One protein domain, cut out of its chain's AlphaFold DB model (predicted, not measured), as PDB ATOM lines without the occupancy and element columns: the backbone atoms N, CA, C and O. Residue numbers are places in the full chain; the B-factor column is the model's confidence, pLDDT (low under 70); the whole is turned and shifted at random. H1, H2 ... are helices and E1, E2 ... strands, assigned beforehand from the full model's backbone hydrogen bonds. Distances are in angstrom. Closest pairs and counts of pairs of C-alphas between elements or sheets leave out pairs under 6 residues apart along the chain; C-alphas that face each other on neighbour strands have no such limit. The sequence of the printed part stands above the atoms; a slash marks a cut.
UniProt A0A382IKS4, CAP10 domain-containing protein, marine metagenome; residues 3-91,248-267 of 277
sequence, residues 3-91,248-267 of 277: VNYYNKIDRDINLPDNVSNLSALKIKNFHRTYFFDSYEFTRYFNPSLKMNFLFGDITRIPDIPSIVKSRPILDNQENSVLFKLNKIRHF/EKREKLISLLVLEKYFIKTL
ATOM      1  N   VAL A   3     183.094 202.408 196.267       97.31
ATOM      2  CA  VAL A   3     183.416 203.770 196.746       97.31
ATOM      3  C   VAL A   3     184.045 204.631 195.644       97.31
ATOM      4  O   VAL A   3     183.568 205.735 195.403       97.31
ATOM      5  N   ASN A   4     185.036 204.111 194.910       95.81
ATOM      6  CA  ASN A   4     185.689 204.844 193.813       95.81
ATOM      7  C   ASN A   4     184.791 205.021 192.586       95.81
ATOM      8  O   ASN A   4     185.018 205.908 191.770       95.81
ATOM      9  N   TYR A   5     183.759 204.187 192.451       96.88
ATOM     10  CA  TYR A   5     182.755 204.368 191.411       96.88
ATOM     11  C   TYR A   5     181.848 205.573 191.710       96.88
ATOM     12  O   TYR A   5     181.548 206.377 190.819       96.88
ATOM     13  N   TYR A   6     181.418 205.702 192.968       98.12
ATOM     14  CA  TYR A   6     180.521 206.768 193.413       98.12
ATOM     15  C   TYR A   6     181.232 208.099 193.608       98.12
ATOM     16  O   TYR A   6     180.750 209.125 193.132       98.12
ATOM     17  N   ASN A   7     182.395 208.070 194.252       97.81
ATOM     18  CA  ASN A   7     183.254 209.221 194.459       97.81
ATOM     19  C   ASN A   7     184.505 209.075 193.589       97.81
ATOM     20  O   ASN A   7     185.435 208.335 193.924       97.81
ATOM     21  N   LYS A   8     184.501 209.791 192.465       95.88
ATOM     22  CA  LYS A   8     185.564 209.762 191.456       95.88
ATOM     23  C   LYS A   8     186.695 210.755 191.720       95.88
ATOM     24  O   LYS A   8     187.655 210.762 190.967       95.88
ATOM     25  N   ILE A   9     186.608 211.552 192.784       95.44
ATOM     26  CA  ILE A   9     187.639 212.535 193.107       95.44
ATOM     27  C   ILE A   9     188.941 211.805 193.453       95.44
ATOM     28  O   ILE A   9     189.004 211.000 194.389       95.44
ATOM     29  N   ASP A  10     189.981 212.090 192.686       92.88
ATOM     30  CA  ASP A  10     191.317 211.512 192.801       92.88
ATOM     31  C   ASP A  10     192.378 212.557 193.178       92.88
ATOM     32  O   ASP A  10     193.361 212.212 193.835       92.88
ATOM     33  N   ARG A  11     192.124 213.834 192.894       93.12
ATOM     34  CA  ARG A  11     192.928 214.989 193.314       93.12
ATOM     35  C   ARG A  11     192.436 215.640 194.604       93.12
ATOM     36  O   ARG A  11     191.280 215.492 194.992       93.12
ATOM     37  N   ASP A  12     193.323 216.384 195.243       95.81
ATOM     38  CA  ASP A  12     192.990 217.191 196.411       95.81
ATOM     39  C   ASP A  12     192.384 218.539 195.948       95.81
ATOM     40  O   ASP A  12     192.844 219.134 194.971       95.81
ATOM     41  N   ILE A  13     191.300 218.982 196.590       95.94
ATOM     42  CA  ILE A  13     190.471 220.122 196.165       95.94
ATOM     43  C   ILE A  13     190.193 221.030 197.365       95.94
ATOM     44  O   ILE A  13     189.692 220.573 198.385       95.94
ATOM     45  N   ASN A  14     190.421 222.333 197.219       96.12
ATOM     46  CA  ASN A  14     189.884 223.319 198.157       96.12
ATOM     47  C   ASN A  14     188.448 223.665 197.754       96.12
ATOM     48  O   ASN A  14     188.199 224.074 196.618       96.12
ATOM     49  N   LEU A  15     187.496 223.477 198.670       97.12
ATOM     50  CA  LEU A  15     186.117 223.902 198.437       97.12
ATOM     51  C   LEU A  15     186.017 225.432 198.500       97.12
ATOM     52  O   LEU A  15     186.674 226.036 199.347       97.12
ATOM     53  N   PRO A  16     185.163 226.061 197.674       96.44
ATOM     54  CA  PRO A  16     184.903 227.490 197.794       96.44
ATOM     55  C   PRO A  16     184.328 227.873 199.162       96.44
ATOM     56  O   PRO A  16     183.628 227.088 199.813       96.44
ATOM     57  N   ASP A  17     184.557 229.120 199.573       93.31
ATOM     58  CA  ASP A  17     184.152 229.600 200.897       93.31
ATOM     59  C   ASP A  17     182.640 229.593 201.126       93.31
ATOM     60  O   ASP A  17     182.197 229.402 202.258       93.31
ATOM     61  N   ASN A  18     181.853 229.723 200.053       94.19
ATOM     62  CA  ASN A  18     180.392 229.718 200.096       94.19
ATOM     63  C   ASN A  18     179.772 228.327 200.339       94.19
ATOM     64  O   ASN A  18     178.555 228.232 200.531       94.19
ATOM     65  N   VAL A  19     180.564 227.247 200.342       97.19
ATOM     66  CA  VAL A  19     180.055 225.912 200.674       97.19
ATOM     67  C   VAL A  19     179.717 225.852 202.160       97.19
ATOM     68  O   VAL A  19     180.547 226.118 203.028       97.19
ATOM     69  N   SER A  20     178.473 225.479 202.451       96.19
ATOM     70  CA  SER A  20     177.949 225.430 203.814       96.19
ATOM     71  C   SER A  20     178.501 224.252 204.619       96.19
ATOM     72  O   SER A  20     178.761 223.171 204.083       96.19
ATOM     73  N   ASN A  21     178.599 224.453 205.933       97.44
ATOM     74  CA  ASN A  21     178.905 223.396 206.894       97.44
ATOM     75  C   ASN A  21     177.747 222.390 207.006       97.44
ATOM     76  O   ASN A  21     176.582 222.737 206.792       97.44
ATOM     77  N   LEU A  22     178.041 221.163 207.436       97.25
ATOM     78  CA  LEU A  22     177.049 220.122 207.709       97.25
ATOM     79  C   LEU A  22     176.005 220.572 208.739       97.25
ATOM     80  O   LEU A  22     174.840 220.201 208.623       97.25
ATOM     81  N   SER A  23     176.384 221.404 209.714       95.88
ATOM     82  CA  SER A  23     175.458 221.988 210.696       95.88
ATOM     83  C   SER A  23     174.331 222.828 210.073       95.88
ATOM     84  O   SER A  23     173.271 222.993 210.691       95.88
ATOM     85  N   ALA A  24     174.532 223.332 208.851       95.25
ATOM     86  CA  ALA A  24     173.542 224.087 208.092       95.25
ATOM     87  C   ALA A  24     172.557 223.190 207.320       95.25
ATOM     88  O   ALA A  24     171.551 223.686 206.805       95.25
ATOM     89  N   LEU A  25     172.793 221.872 207.250       94.06
ATOM     90  CA  LEU A  25     171.829 220.927 206.695       94.06
ATOM     91  C   LEU A  25     170.614 220.853 207.631       94.06
ATOM     92  O   LEU A  25     170.689 220.348 208.751       94.06
ATOM     93  N   LYS A  26     169.475 221.374 207.171       90.88
ATOM     94  CA  LYS A  26     168.212 221.427 207.923       90.88
ATOM     95  C   LYS A  26     167.081 220.792 207.125       90.88
ATOM     96  O   LYS A  26     167.093 220.800 205.891       90.88
ATOM     97  N   ILE A  27     166.076 220.290 207.838       91.25
ATOM     98  CA  ILE A  27     164.821 219.829 207.238       91.25
ATOM     99  C   ILE A  27     164.144 221.023 206.555       91.25
ATOM    100  O   ILE A  27     163.983 222.082 207.157       91.25
ATOM    101  N   LYS A  28     163.727 220.840 205.301       86.50
ATOM    102  CA  LYS A  28     162.933 221.809 204.531       86.50
ATOM    103  C   LYS A  28     161.567 221.213 204.186       86.50
ATOM    104  O   LYS A  28     161.343 220.014 204.339       86.50
ATOM    105  N   ASN A  29     160.633 222.033 203.705       80.69
ATOM    106  CA  ASN A  29     159.316 221.541 203.271       80.69
ATOM    107  C   ASN A  29     159.382 220.688 201.995       80.69
ATOM    108  O   ASN A  29     158.579 219.778 201.825       80.69
ATOM    109  N   PHE A  30     160.384 220.918 201.149       79.62
ATOM    110  CA  PHE A  30     160.714 220.097 199.987       79.62
ATOM    111  C   PHE A  30     161.967 219.252 200.263       79.62
ATOM    112  O   PHE A  30     162.755 219.565 201.155       79.62
ATOM    113  N   HIS A  31     162.154 218.168 199.505       86.81
ATOM    114  CA  HIS A  31     163.316 217.268 199.612       86.81
ATOM    115  C   HIS A  31     163.538 216.649 201.011       86.81
ATOM    116  O   HIS A  31     164.660 216.288 201.358       86.81
ATOM    117  N   ARG A  32     162.478 216.464 201.813       92.00
ATOM    118  CA  ARG A  32     162.576 215.856 203.157       92.00
ATOM    119  C   ARG A  32     163.272 214.494 203.151       92.00
ATOM    120  O   ARG A  32     164.108 214.243 204.009       92.00
ATOM    121  N   THR A  33     162.969 213.643 202.171       93.69
ATOM    122  CA  THR A  33     163.614 212.326 202.032       93.69
ATOM    123  C   THR A  33     165.122 212.450 201.827       93.69
ATOM    124  O   THR A  33     165.880 211.744 202.477       93.69
ATOM    125  N   TYR A  34     165.564 213.414 201.016       96.00
ATOM    126  CA  TYR A  34     166.983 213.684 200.788       96.00
ATOM    127  C   TYR A  34     167.687 214.116 202.076       96.00
ATOM    128  O   TYR A  34     168.786 213.642 202.342       96.00
ATOM    129  N   PHE A  35     167.047 214.958 202.899       96.00
ATOM    130  CA  PHE A  35     167.592 215.316 204.210       96.00
ATOM    131  C   PHE A  35     167.826 214.073 205.071       96.00
ATOM    132  O   PHE A  35     168.934 213.903 205.569       96.00
ATOM    133  N   PHE A  36     166.820 213.208 205.241       96.75
ATOM    134  CA  PHE A  36     166.960 212.026 206.098       96.75
ATOM    135  C   PHE A  36     168.016 211.056 205.562       96.75
ATOM    136  O   PHE A  36     168.859 210.597 206.329       96.75
ATOM    137  N   ASP A  37     168.028 210.823 204.248       97.12
ATOM    138  CA  ASP A  37     169.000 209.945 203.592       97.12
ATOM    139  C   ASP A  37     170.445 210.454 203.725       97.12
ATOM    140  O   ASP A  37     171.366 209.650 203.879       97.12
ATOM    141  N   SER A  38     170.655 211.775 203.670       97.06
ATOM    142  CA  SER A  38     171.957 212.401 203.932       97.06
ATOM    143  C   SER A  38     172.314 212.371 205.418       97.06
ATOM    144  O   SER A  38     173.398 211.913 205.780       97.06
ATOM    145  N   TYR A  39     171.401 212.824 206.282       96.94
ATOM    146  CA  TYR A  39     171.630 212.982 207.719       96.94
ATOM    147  C   TYR A  39     171.947 211.659 208.416       96.94
ATOM    148  O   TYR A  39     172.763 211.636 209.339       96.94
ATOM    149  N   GLU A  40     171.366 210.551 207.940       96.88
ATOM    150  CA  GLU A  40     171.677 209.192 208.399       96.88
ATOM    151  C   GLU A  40     173.188 208.929 208.479       96.88
ATOM    152  O   GLU A  40     173.650 208.302 209.432       96.88
ATOM    153  N   PHE A  41     173.962 209.451 207.523       98.06
ATOM    154  CA  PHE A  41     175.405 209.231 207.448       98.06
ATOM    155  C   PHE A  41     176.229 210.459 207.836       98.06
ATOM    156  O   PHE A  41     177.272 210.307 208.468       98.06
ATOM    157  N   THR A  42     175.779 211.675 207.519       97.69
ATOM    158  CA  THR A  42     176.556 212.888 207.830       97.69
ATOM    159  C   THR A  42     176.655 213.150 209.330       97.69
ATOM    160  O   THR A  42     177.621 213.763 209.769       97.69
ATOM    161  N   ARG A  43     175.710 212.645 210.139       96.88
ATOM    162  CA  ARG A  43     175.729 212.769 211.610       96.88
ATOM    163  C   ARG A  43     176.933 212.107 212.296       96.88
ATOM    164  O   ARG A  43     177.157 212.353 213.474       96.88
ATOM    165  N   TYR A  44     177.665 211.242 211.592       97.56
ATOM    166  CA  TYR A  44     178.877 210.589 212.100       97.56
ATOM    167  C   TYR A  44     180.149 211.428 211.898       97.56
ATOM    168  O   TYR A  44     181.225 211.013 212.317       97.56
ATOM    169  N   PHE A  45     180.040 212.590 211.253       97.75
ATOM    170  CA  PHE A  45     181.157 213.476 210.944       97.75
ATOM    171  C   PHE A  45     181.041 214.797 211.714       97.75
ATOM    172  O   PHE A  45     179.956 215.171 212.164       97.75
ATOM    173  N   ASN A  46     182.161 215.512 211.867       97.88
ATOM    174  CA  ASN A  46     182.174 216.794 212.570       97.88
ATOM    175  C   ASN A  46     181.228 217.793 211.864       97.88
ATOM    176  O   ASN A  46     181.383 218.027 210.662       97.88
ATOM    177  N   PRO A  47     180.264 218.407 212.580       97.44
ATOM    178  CA  PRO A  47     179.295 219.330 211.993       97.44
ATOM    179  C   PRO A  47     179.908 220.593 211.360       97.44
ATOM    180  O   PRO A  47     179.207 221.275 210.611       97.44
ATOM    181  N   SER A  48     181.180 220.917 211.633       98.00
ATOM    182  CA  SER A  48     181.905 222.030 211.003       98.00
ATOM    183  C   SER A  48     182.445 221.715 209.606       98.00
ATOM    184  O   SER A  48     182.891 222.631 208.923       98.00
ATOM    185  N   LEU A  49     182.435 220.450 209.175       98.31
ATOM    186  CA  LEU A  49     182.872 220.079 207.830       98.31
ATOM    187  C   LEU A  49     181.901 220.641 206.787       98.31
ATOM    188  O   LEU A  49     180.693 220.657 206.997       98.31
ATOM    189  N   LYS A  50     182.426 221.078 205.651       98.44
ATOM    190  CA  LYS A  50     181.715 221.622 204.496       98.44
ATOM    191  C   LYS A  50     181.302 220.522 203.526       98.44
ATOM    192  O   LYS A  50     182.066 219.601 203.241       98.44
ATOM    193  N   MET A  51     180.097 220.626 202.976       97.94
ATOM    194  CA  MET A  51     179.618 219.700 201.951       97.94
ATOM    195  C   MET A  51     178.562 220.368 201.082       97.94
ATOM    196  O   MET A  51     177.581 220.909 201.592       97.94
ATOM    197  N   ASN A  52     178.738 220.296 199.763       97.88
ATOM    198  CA  ASN A  52     177.734 220.800 198.836       97.88
ATOM    199  C   ASN A  52     176.715 219.708 198.487       97.88
ATOM    200  O   ASN A  52     177.090 218.634 198.015       97.88
ATOM    201  N   PHE A  53     175.426 219.989 198.675       97.00
ATOM    202  CA  PHE A  53     174.332 219.081 198.324       97.00
ATOM    203  C   PHE A  53     173.517 219.644 197.166       97.00
ATOM    204  O   PHE A  53     172.987 220.750 197.261       97.00
ATOM    205  N   LEU A  54     173.330 218.847 196.113       96.81
ATOM    206  CA  LEU A  54     172.393 219.166 195.037       96.81
ATOM    207  C   LEU A  54     171.263 218.138 195.041       96.81
ATOM    208  O   LEU A  54     171.342 217.063 194.443       96.81
ATOM    209  N   PHE A  55     170.203 218.468 195.777       95.88
ATOM    210  CA  PHE A  55     169.004 217.642 195.868       95.88
ATOM    211  C   PHE A  55     168.083 217.857 194.666       95.88
ATOM    212  O   PHE A  55     167.861 218.988 194.239       95.88
ATOM    213  N   GLY A  56     167.508 216.762 194.173       94.31
ATOM    214  CA  GLY A  56     166.611 216.745 193.020       94.31
ATOM    215  C   GLY A  56     167.082 215.783 191.934       94.31
ATOM    216  O   GLY A  56     167.822 214.832 192.211       94.31
ATOM    217  N   ASP A  57     166.612 216.037 190.717       93.31
ATOM    218  CA  ASP A  57     166.946 215.289 189.507       93.31
ATOM    219  C   ASP A  57     168.086 216.019 188.791       93.31
ATOM    220  O   ASP A  57     167.877 216.985 188.057       93.31
ATOM    221  N   ILE A  58     169.317 215.598 189.077       95.50
ATOM    222  CA  ILE A  58     170.524 216.235 188.549       95.50
ATOM    223  C   ILE A  58     170.929 215.533 187.252       95.50
ATOM    224  O   ILE A  58     171.177 214.325 187.236       95.50
ATOM    225  N   THR A  59     170.989 216.306 186.167       94.31
ATOM    226  CA  THR A  59     171.288 215.839 184.799       94.31
ATOM    227  C   THR A  59     172.519 216.511 184.190       94.31
ATOM    228  O   THR A  59     172.881 216.223 183.053       94.31
ATOM    229  N   ARG A  60     173.187 217.382 184.952       95.19
ATOM    230  CA  ARG A  60     174.421 218.076 184.570       95.19
ATOM    231  C   ARG A  60     175.518 217.824 185.594       95.19
ATOM    232  O   ARG A  60     175.224 217.565 186.759       95.19
ATOM    233  N   ILE A  61     176.764 217.931 185.154       95.94
ATOM    234  CA  ILE A  61     177.928 217.825 186.033       95.94
ATOM    235  C   ILE A  61     178.054 219.146 186.813       95.94
ATOM    236  O   ILE A  61     178.004 220.205 186.191       95.94
ATOM    237  N   PRO A  62     178.146 219.122 188.154       96.38
ATOM    238  CA  PRO A  62     178.349 220.325 188.957       96.38
ATOM    239  C   PRO A  62     179.745 220.928 188.779       96.38
ATOM    240  O   PRO A  62     180.719 220.201 188.579       96.38
ATOM    241  N   ASP A  63     179.859 222.242 188.970       95.50
ATOM    242  CA  ASP A  63     181.141 222.959 188.872       95.50
ATOM    243  C   ASP A  63     182.080 222.671 190.055       95.50
ATOM    244  O   ASP A  63     183.299 222.793 189.942       95.50
ATOM    245  N   ILE A  64     181.516 222.246 191.190       96.62
ATOM    246  CA  ILE A  64     182.250 221.918 192.417       96.62
ATOM    247  C   ILE A  64     181.866 220.531 192.941       96.62
ATOM    248  O   ILE A  64     180.747 220.075 192.676       96.62
ATOM    249  N   PRO A  65     182.727 219.868 193.736       97.62
ATOM    250  CA  PRO A  65     182.406 218.592 194.365       97.62
ATOM    251  C   PRO A  65     181.081 218.625 195.125       97.62
ATOM    252  O   PRO A  65     180.944 219.302 196.145       97.62
ATOM    253  N   SER A  66     180.106 217.863 194.639       98.31
ATOM    254  CA  SER A  66     178.729 217.900 195.118       98.31
ATOM    255  C   SER A  66     178.168 216.501 195.318       98.31
ATOM    256  O   SER A  66     178.367 215.612 194.489       98.31
ATOM    257  N   ILE A  67     177.408 216.330 196.396       98.44
ATOM    258  CA  ILE A  67     176.621 215.130 196.660       98.44
ATOM    259  C   ILE A  67     175.341 215.187 195.824       98.44
ATOM    260  O   ILE A  67     174.533 216.110 195.974       98.44
ATOM    261  N   VAL A  68     175.152 214.194 194.955       98.31
ATOM    262  CA  VAL A  68     174.034 214.124 194.005       98.31
ATOM    263  C   VAL A  68     173.346 212.758 194.051       98.31
ATOM    264  O   VAL A  68     173.981 211.731 194.290       98.31
ATOM    265  N   LYS A  69     172.033 212.725 193.790       97.69
ATOM    266  CA  LYS A  69     171.283 211.462 193.622       97.69
ATOM    267  C   LYS A  69     171.655 210.773 192.308       97.69
ATOM    268  O   LYS A  69     171.756 209.548 192.246       97.69
ATOM    269  N   SER A  70     171.794 211.581 191.265       97.12
ATOM    270  CA  SER A  70     171.948 211.160 189.881       97.12
ATOM    271  C   SER A  70     172.983 212.023 189.163       97.12
ATOM    272  O   SER A  70     173.226 213.158 189.570       97.12
ATOM    273  N   ARG A  71     173.590 211.498 188.097       96.81
ATOM    274  CA  ARG A  71     174.508 212.240 187.218       96.81
ATOM    275  C   ARG A  71     174.447 211.710 185.780       96.81
ATOM    276  O   ARG A  71     174.167 210.523 185.602       96.81
ATOM    277  N   PRO A  72     174.718 212.541 184.758       96.62
ATOM    278  CA  PRO A  72     174.755 212.080 183.372       96.62
ATOM    279  C   PRO A  72     175.909 211.108 183.163       96.62
ATOM    280  O   PRO A  72     176.975 211.350 183.711       96.62
ATOM    281  N   ILE A  73     175.720 210.045 182.381       95.69
ATOM    282  CA  ILE A  73     176.741 209.053 182.015       95.69
ATOM    283  C   ILE A  73     177.622 209.653 180.916       95.69
ATOM    284  O   ILE A  73     177.343 209.524 179.729       95.69
ATOM    285  N   LEU A  74     178.679 210.330 181.345       91.00
ATOM    286  CA  LEU A  74     179.666 211.020 180.520       91.00
ATOM    287  C   LEU A  74     181.058 210.743 181.096       91.00
ATOM    288  O   LEU A  74     181.199 210.114 182.157       91.00
ATOM    289  N   ASP A  75     182.080 211.220 180.404       80.81
ATOM    290  CA  ASP A  75     183.423 211.326 180.962       80.81
ATOM    291  C   ASP A  75     183.523 212.590 181.844       80.81
ATOM    292  O   ASP A  75     182.652 213.460 181.785       80.81
ATOM    293  N   ASN A  76     184.534 212.666 182.714       82.88
ATOM    294  CA  ASN A  76     184.800 213.802 183.618       82.88
ATOM    295  C   ASN A  76     183.670 214.137 184.616       82.88
ATOM    296  O   ASN A  76     183.103 215.229 184.626       82.88
ATOM    297  N   GLN A  77     183.317 213.173 185.470       87.81
ATOM    298  CA  GLN A  77     182.213 213.280 186.441       87.81
ATOM    299  C   GLN A  77     182.699 213.478 187.887       87.81
ATOM    300  O   GLN A  77     181.973 213.158 188.832       87.81
ATOM    301  N   GLU A  78     183.933 213.934 188.093       90.69
ATOM    302  CA  GLU A  78     184.625 213.921 189.392       90.69
ATOM    303  C   GLU A  78     183.863 214.733 190.442       90.69
ATOM    304  O   GLU A  78     183.749 214.321 191.596       90.69
ATOM    305  N   ASN A  79     183.244 215.834 190.016       96.44
ATOM    306  CA  ASN A  79     182.434 216.693 190.874       96.44
ATOM    307  C   ASN A  79     181.054 216.113 191.223       96.44
ATOM    308  O   ASN A  79     180.381 216.622 192.116       96.44
ATOM    309  N   SER A  80     180.605 215.063 190.533       97.62
ATOM    310  CA  SER A  80     179.318 214.410 190.783       97.62
ATOM    311  C   SER A  80     179.505 213.203 191.694       97.62
ATOM    312  O   SER A  80     179.614 212.069 191.218       97.62
ATOM    313  N   VAL A  81     179.529 213.421 193.007       98.38
ATOM    314  CA  VAL A  81     179.641 212.330 193.978       98.38
ATOM    315  C   VAL A  81     178.267 211.710 194.198       98.38
ATOM    316  O   VAL A  81     177.380 212.308 194.807       98.38
ATOM    317  N   LEU A  82     178.085 210.501 193.668       98.38
ATOM    318  CA  LEU A  82     176.826 209.773 193.782       98.38
ATOM    319  C   LEU A  82     176.577 209.354 195.227       98.38
ATOM    320  O   LEU A  82     177.452 208.793 195.885       98.38
ATOM    321  N   PHE A  83     175.348 209.556 195.687       98.31
ATOM    322  CA  PHE A  83     174.912 209.111 197.001       98.31
ATOM    323  C   PHE A  83     173.513 208.508 196.944       98.31
ATOM    324  O   PHE A  83     172.687 208.883 196.107       98.31
ATOM    325  N   LYS A  84     173.245 207.542 197.827       97.44
ATOM    326  CA  LYS A  84     171.965 206.830 197.873       97.44
ATOM    327  C   LYS A  84     170.890 207.745 198.468       97.44
ATOM    328  O   LYS A  84     170.641 207.716 199.668       97.44
ATOM    329  N   LEU A  85     170.295 208.588 197.631       97.19
ATOM    330  CA  LEU A  85     169.311 209.602 198.012       97.19
ATOM    331  C   LEU A  85     167.927 209.287 197.450       97.19
ATOM    332  O   LEU A  85     167.787 208.642 196.409       97.19
ATOM    333  N   ASN A  86     166.905 209.802 198.130       94.88
ATOM    334  CA  ASN A  86     165.501 209.525 197.864       94.88
ATOM    335  C   ASN A  86     165.205 208.012 197.871       94.88
ATOM    336  O   ASN A  86     164.514 207.484 196.991       94.88
ATOM    337  N   LYS A  87     165.774 207.306 198.864       94.69
ATOM    338  CA  LYS A  87     165.849 205.838 198.924       94.69
ATOM    339  C   LYS A  87     164.482 205.185 198.814       94.69
ATOM    340  O   LYS A  87     164.297 204.286 198.002       94.69
ATOM    341  N   ILE A  88     163.520 205.710 199.573       92.38
ATOM    342  CA  ILE A  88     162.147 205.196 199.658       92.38
ATOM    343  C   ILE A  88     161.441 205.130 198.300       92.38
ATOM    344  O   ILE A  88     160.573 204.289 198.094       92.38
ATOM    345  N   ARG A  89     161.816 206.005 197.361       89.50
ATOM    346  CA  ARG A  89     161.222 206.050 196.025       89.50
ATOM    347  C   ARG A  89     161.956 205.159 195.025       89.50
ATOM    348  O   ARG A  89     161.319 204.658 194.108       89.50
ATOM    349  N   HIS A  90     163.273 205.006 195.156       92.38
ATOM    350  CA  HIS A  90     164.119 204.407 194.115       92.38
ATOM    351  C   HIS A  90     164.679 203.023 194.461       92.38
ATOM    352  O   HIS A  90     165.046 202.290 193.550       92.38
ATOM    353  N   PHE A  91     164.771 202.651 195.736       93.81
ATOM    354  CA  PHE A  91     165.416 201.410 196.184       93.81
ATOM    355  C   PHE A  91     164.396 200.451 196.800       93.81
ATOM    356  O   PHE A  91     164.607 199.891 197.871       93.81
ATOM    357  N   GLU A 248     172.551 195.568 203.647       95.12
ATOM    358  CA  GLU A 248     172.457 196.825 204.397       95.12
ATOM    359  C   GLU A 248     173.757 197.221 205.110       95.12
ATOM    360  O   GLU A 248     174.115 198.403 205.134       95.12
ATOM    361  N   LYS A 249     174.499 196.250 205.663       96.81
ATOM    362  CA  LYS A 249     175.762 196.523 206.370       96.81
ATOM    363  C   LYS A 249     176.809 197.031 205.386       96.81
ATOM    364  O   LYS A 249     177.475 198.036 205.652       96.81
ATOM    365  N   ARG A 250     176.916 196.379 204.226       96.50
ATOM    366  CA  ARG A 250     177.816 196.797 203.150       96.50
ATOM    367  C   ARG A 250     177.422 198.156 202.576       96.50
ATOM    368  O   ARG A 250     178.293 199.003 202.391       96.50
ATOM    369  N   GLU A 251     176.134 198.400 202.341       97.44
ATOM    370  CA  GLU A 251     175.630 199.690 201.852       97.44
ATOM    371  C   GLU A 251     175.944 200.837 202.823       97.44
ATOM    372  O   GLU A 251     176.372 201.914 202.393       97.44
ATOM    373  N   LYS A 252     175.788 200.603 204.133       97.31
ATOM    374  CA  LYS A 252     176.140 201.568 205.181       97.31
ATOM    375  C   LYS A 252     177.633 201.880 205.185       97.31
ATOM    376  O   LYS A 252     178.006 203.053 205.201       97.31
ATOM    377  N   LEU A 253     178.485 200.856 205.115       97.31
ATOM    378  CA  LEU A 253     179.935 201.042 205.063       97.31
ATOM    379  C   LEU A 253     180.359 201.823 203.812       97.31
ATOM    380  O   LEU A 253     181.109 202.788 203.922       97.31
ATOM    381  N   ILE A 254     179.844 201.457 202.634       98.00
ATOM    382  CA  ILE A 254     180.144 202.172 201.386       98.00
ATOM    383  C   ILE A 254     179.703 203.637 201.488       98.00
ATOM    384  O   ILE A 254     180.452 204.517 201.072       98.00
ATOM    385  N   SER A 255     178.530 203.917 202.063       98.25
ATOM    386  CA  SER A 255     178.033 205.289 202.243       98.25
ATOM    387  C   SER A 255     178.972 206.123 203.118       98.25
ATOM    388  O   SER A 255     179.349 207.228 202.732       98.25
ATOM    389  N   LEU A 256     179.424 205.577 204.251       97.94
ATOM    390  CA  LEU A 256     180.391 206.248 205.123       97.94
ATOM    391  C   LEU A 256     181.732 206.486 204.415       97.94
ATOM    392  O   LEU A 256     182.255 207.595 204.472       97.94
ATOM    393  N   LEU A 257     182.254 205.487 203.698       97.69
ATOM    394  CA  LEU A 257     183.524 205.602 202.973       97.69
ATOM    395  C   LEU A 257     183.453 206.591 201.798       97.69
ATOM    396  O   LEU A 257     184.434 207.269 201.508       97.69
ATOM    397  N   VAL A 258     182.301 206.715 201.132       98.44
ATOM    398  CA  VAL A 258     182.080 207.729 200.087       98.44
ATOM    399  C   VAL A 258     182.186 209.144 200.660       98.44
ATOM    400  O   VAL A 258     182.857 209.985 200.053       98.44
ATOM    401  N   LEU A 259     181.565 209.395 201.820       98.19
ATOM    402  CA  LEU A 259     181.633 210.692 202.502       98.19
ATOM    403  C   LEU A 259     183.021 210.954 203.090       98.19
ATOM    404  O   LEU A 259     183.556 212.044 202.927       98.19
ATOM    405  N   GLU A 260     183.646 209.956 203.710       97.38
ATOM    406  CA  GLU A 260     185.015 210.078 204.215       97.38
ATOM    407  C   GLU A 260     185.988 210.439 203.088       97.38
ATOM    408  O   GLU A 260     186.726 211.417 203.202       97.38
ATOM    409  N   LYS A 261     185.929 209.720 201.958       97.25
ATOM    410  CA  LYS A 261     186.728 210.051 200.776       97.25
ATOM    411  C   LYS A 261     186.462 211.478 200.303       97.25
ATOM    412  O   LYS A 261     187.403 212.162 199.913       97.25
ATOM    413  N   TYR A 262     185.210 211.945 200.345       97.94
ATOM    414  CA  TYR A 262     184.871 213.327 199.997       97.94
ATOM    415  C   TYR A 262     185.591 214.312 200.921       97.94
ATOM    416  O   TYR A 262     186.256 215.213 200.421       97.94
ATOM    417  N   PHE A 263     185.533 214.122 202.241       98.06
ATOM    418  CA  PHE A 263     186.184 215.020 203.202       98.06
ATOM    419  C   PHE A 263     187.714 214.992 203.114       98.06
ATOM    420  O   PHE A 263     188.344 216.041 203.219       98.06
ATOM    421  N   ILE A 264     188.313 213.824 202.860       97.06
ATOM    422  CA  ILE A 264     189.761 213.693 202.631       97.06
ATOM    423  C   ILE A 264     190.163 214.460 201.369       97.06
ATOM    424  O   ILE A 264     191.086 215.270 201.392       97.06
ATOM    425  N   LYS A 265     189.460 214.221 200.256       96.69
ATOM    426  CA  LYS A 265     189.773 214.842 198.962       96.69
ATOM    427  C   LYS A 265     189.408 216.317 198.886       96.69
ATOM    428  O   LYS A 265     189.925 217.016 198.028       96.69
ATOM    429  N   THR A 266     188.573 216.799 199.799       97.50
ATOM    430  CA  THR A 266     188.301 218.229 199.975       97.50
ATOM    431  C   THR A 266     189.164 218.877 201.064       97.50
ATOM    432  O   THR A 266     188.868 219.985 201.501       97.50
ATOM    433  N   LEU A 267     190.229 218.183 201.497       97.19
ATOM    434  CA  LEU A 267     191.249 218.657 202.441       97.19
ATOM    435  C   LEU A 267     190.721 219.042 203.833       97.19
ATOM    436  O   LEU A 267     191.330 219.841 204.536       97.19
TER     437      LEU A 267
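Overview. This is residues 3 to 91 and 248 to 267 of the 277 residues of the protein "CAP10 domain-containing protein" of marine metagenome (UniProt A0A382IKS4). A small sheet of three short parallel strands, E1, E2 and E4, sits near the middle; the long helix H4 passes close to E4 and E2, and the shorter helix H2, set about perpendicular to H4, also skirts the sheet. Residues 7 to 31 wind round the outside as one long stretch with no named element, while E3 and the short helix H3 lie farthest from the middle. The printed part has 109 residues, with four named helices and four named strands in the order H1 H2 E1 E2 E3 E4 H3 H4; the sheet runs E1 E2 E4. The class is mixed, helices and strands, with 49 residues in named elements, under half of those printed. The whole is compact, with a radius of gyration of the C-alphas of 13.0 A, and rounded, spanning 32 by 31 by 28 A.

Arrangement. In the sheet, E2, residues 66 to 68, is the inner strand between the edge strands E1, residues 52 to 54, and E4, residues 80 to 82. E1 and E2 are parallel at 31 degrees, with N 67 and O 52 within hydrogen-bond range at 2.8 A. E2 and E4 are parallel at 46 degrees, with N 68 and O 81 within range at 2.9 A. H4, residues 248 to 265, only grazes the sheet, with residues 255 to 262. H2, residues 32 to 42, only grazes it with residues 34 to 38. H2 and H4 only just touch, with 3 pairs of C-alphas within 8 A, about perpendicular at 76 degrees; H4 does so with residues 255 to 259 alone, and the closest C-alphas, of Phe 41 and Leu 256, are 6.3 A apart. H1, residues 3 to 6, only grazes the sheet and touches H4, which touches it with residues 254 to 258 alone; their closest C-alphas are those of Val 3 and Val 258, 5.3 A apart. H3, residues 87 to 90, is not on the sheet and only just touches H2, with 3 pairs of C-alphas within 8 A, the closest those of Asp 37 and Lys 87 at 7.0 A. E3, residues 70 to 72, pairs with no named strand; its closest C-alpha to E4 is that of Arg 71, 6.4 A from that of Ser 80. Every O i to N i+4 pair is within hydrogen-bond range in H4, and 6 of 7 in H2; H1 and H3 are too short for such a pair.

Along the chain. H4 measures 25.6 A from C-alpha 248 at (172.457, 196.825, 204.397) to C-alpha 265 at (189.773, 214.842, 198.962). H2 measures 15.0 A. H1 begins at C-alpha 3, at (183.416, 203.770, 196.746).

Size, cuts and confidence. The C-alphas of Arg 11 and Asn 29 are the two farthest apart, at 35.7 A. Residues 92 to 247 are cut out, and C-alphas 91 and 248 are 11.7 A apart across the cut. The links H1 to H2 and E1 to E2 are long. Mean pLDDT of the printed part is 95.4, and no printed residue is under 70.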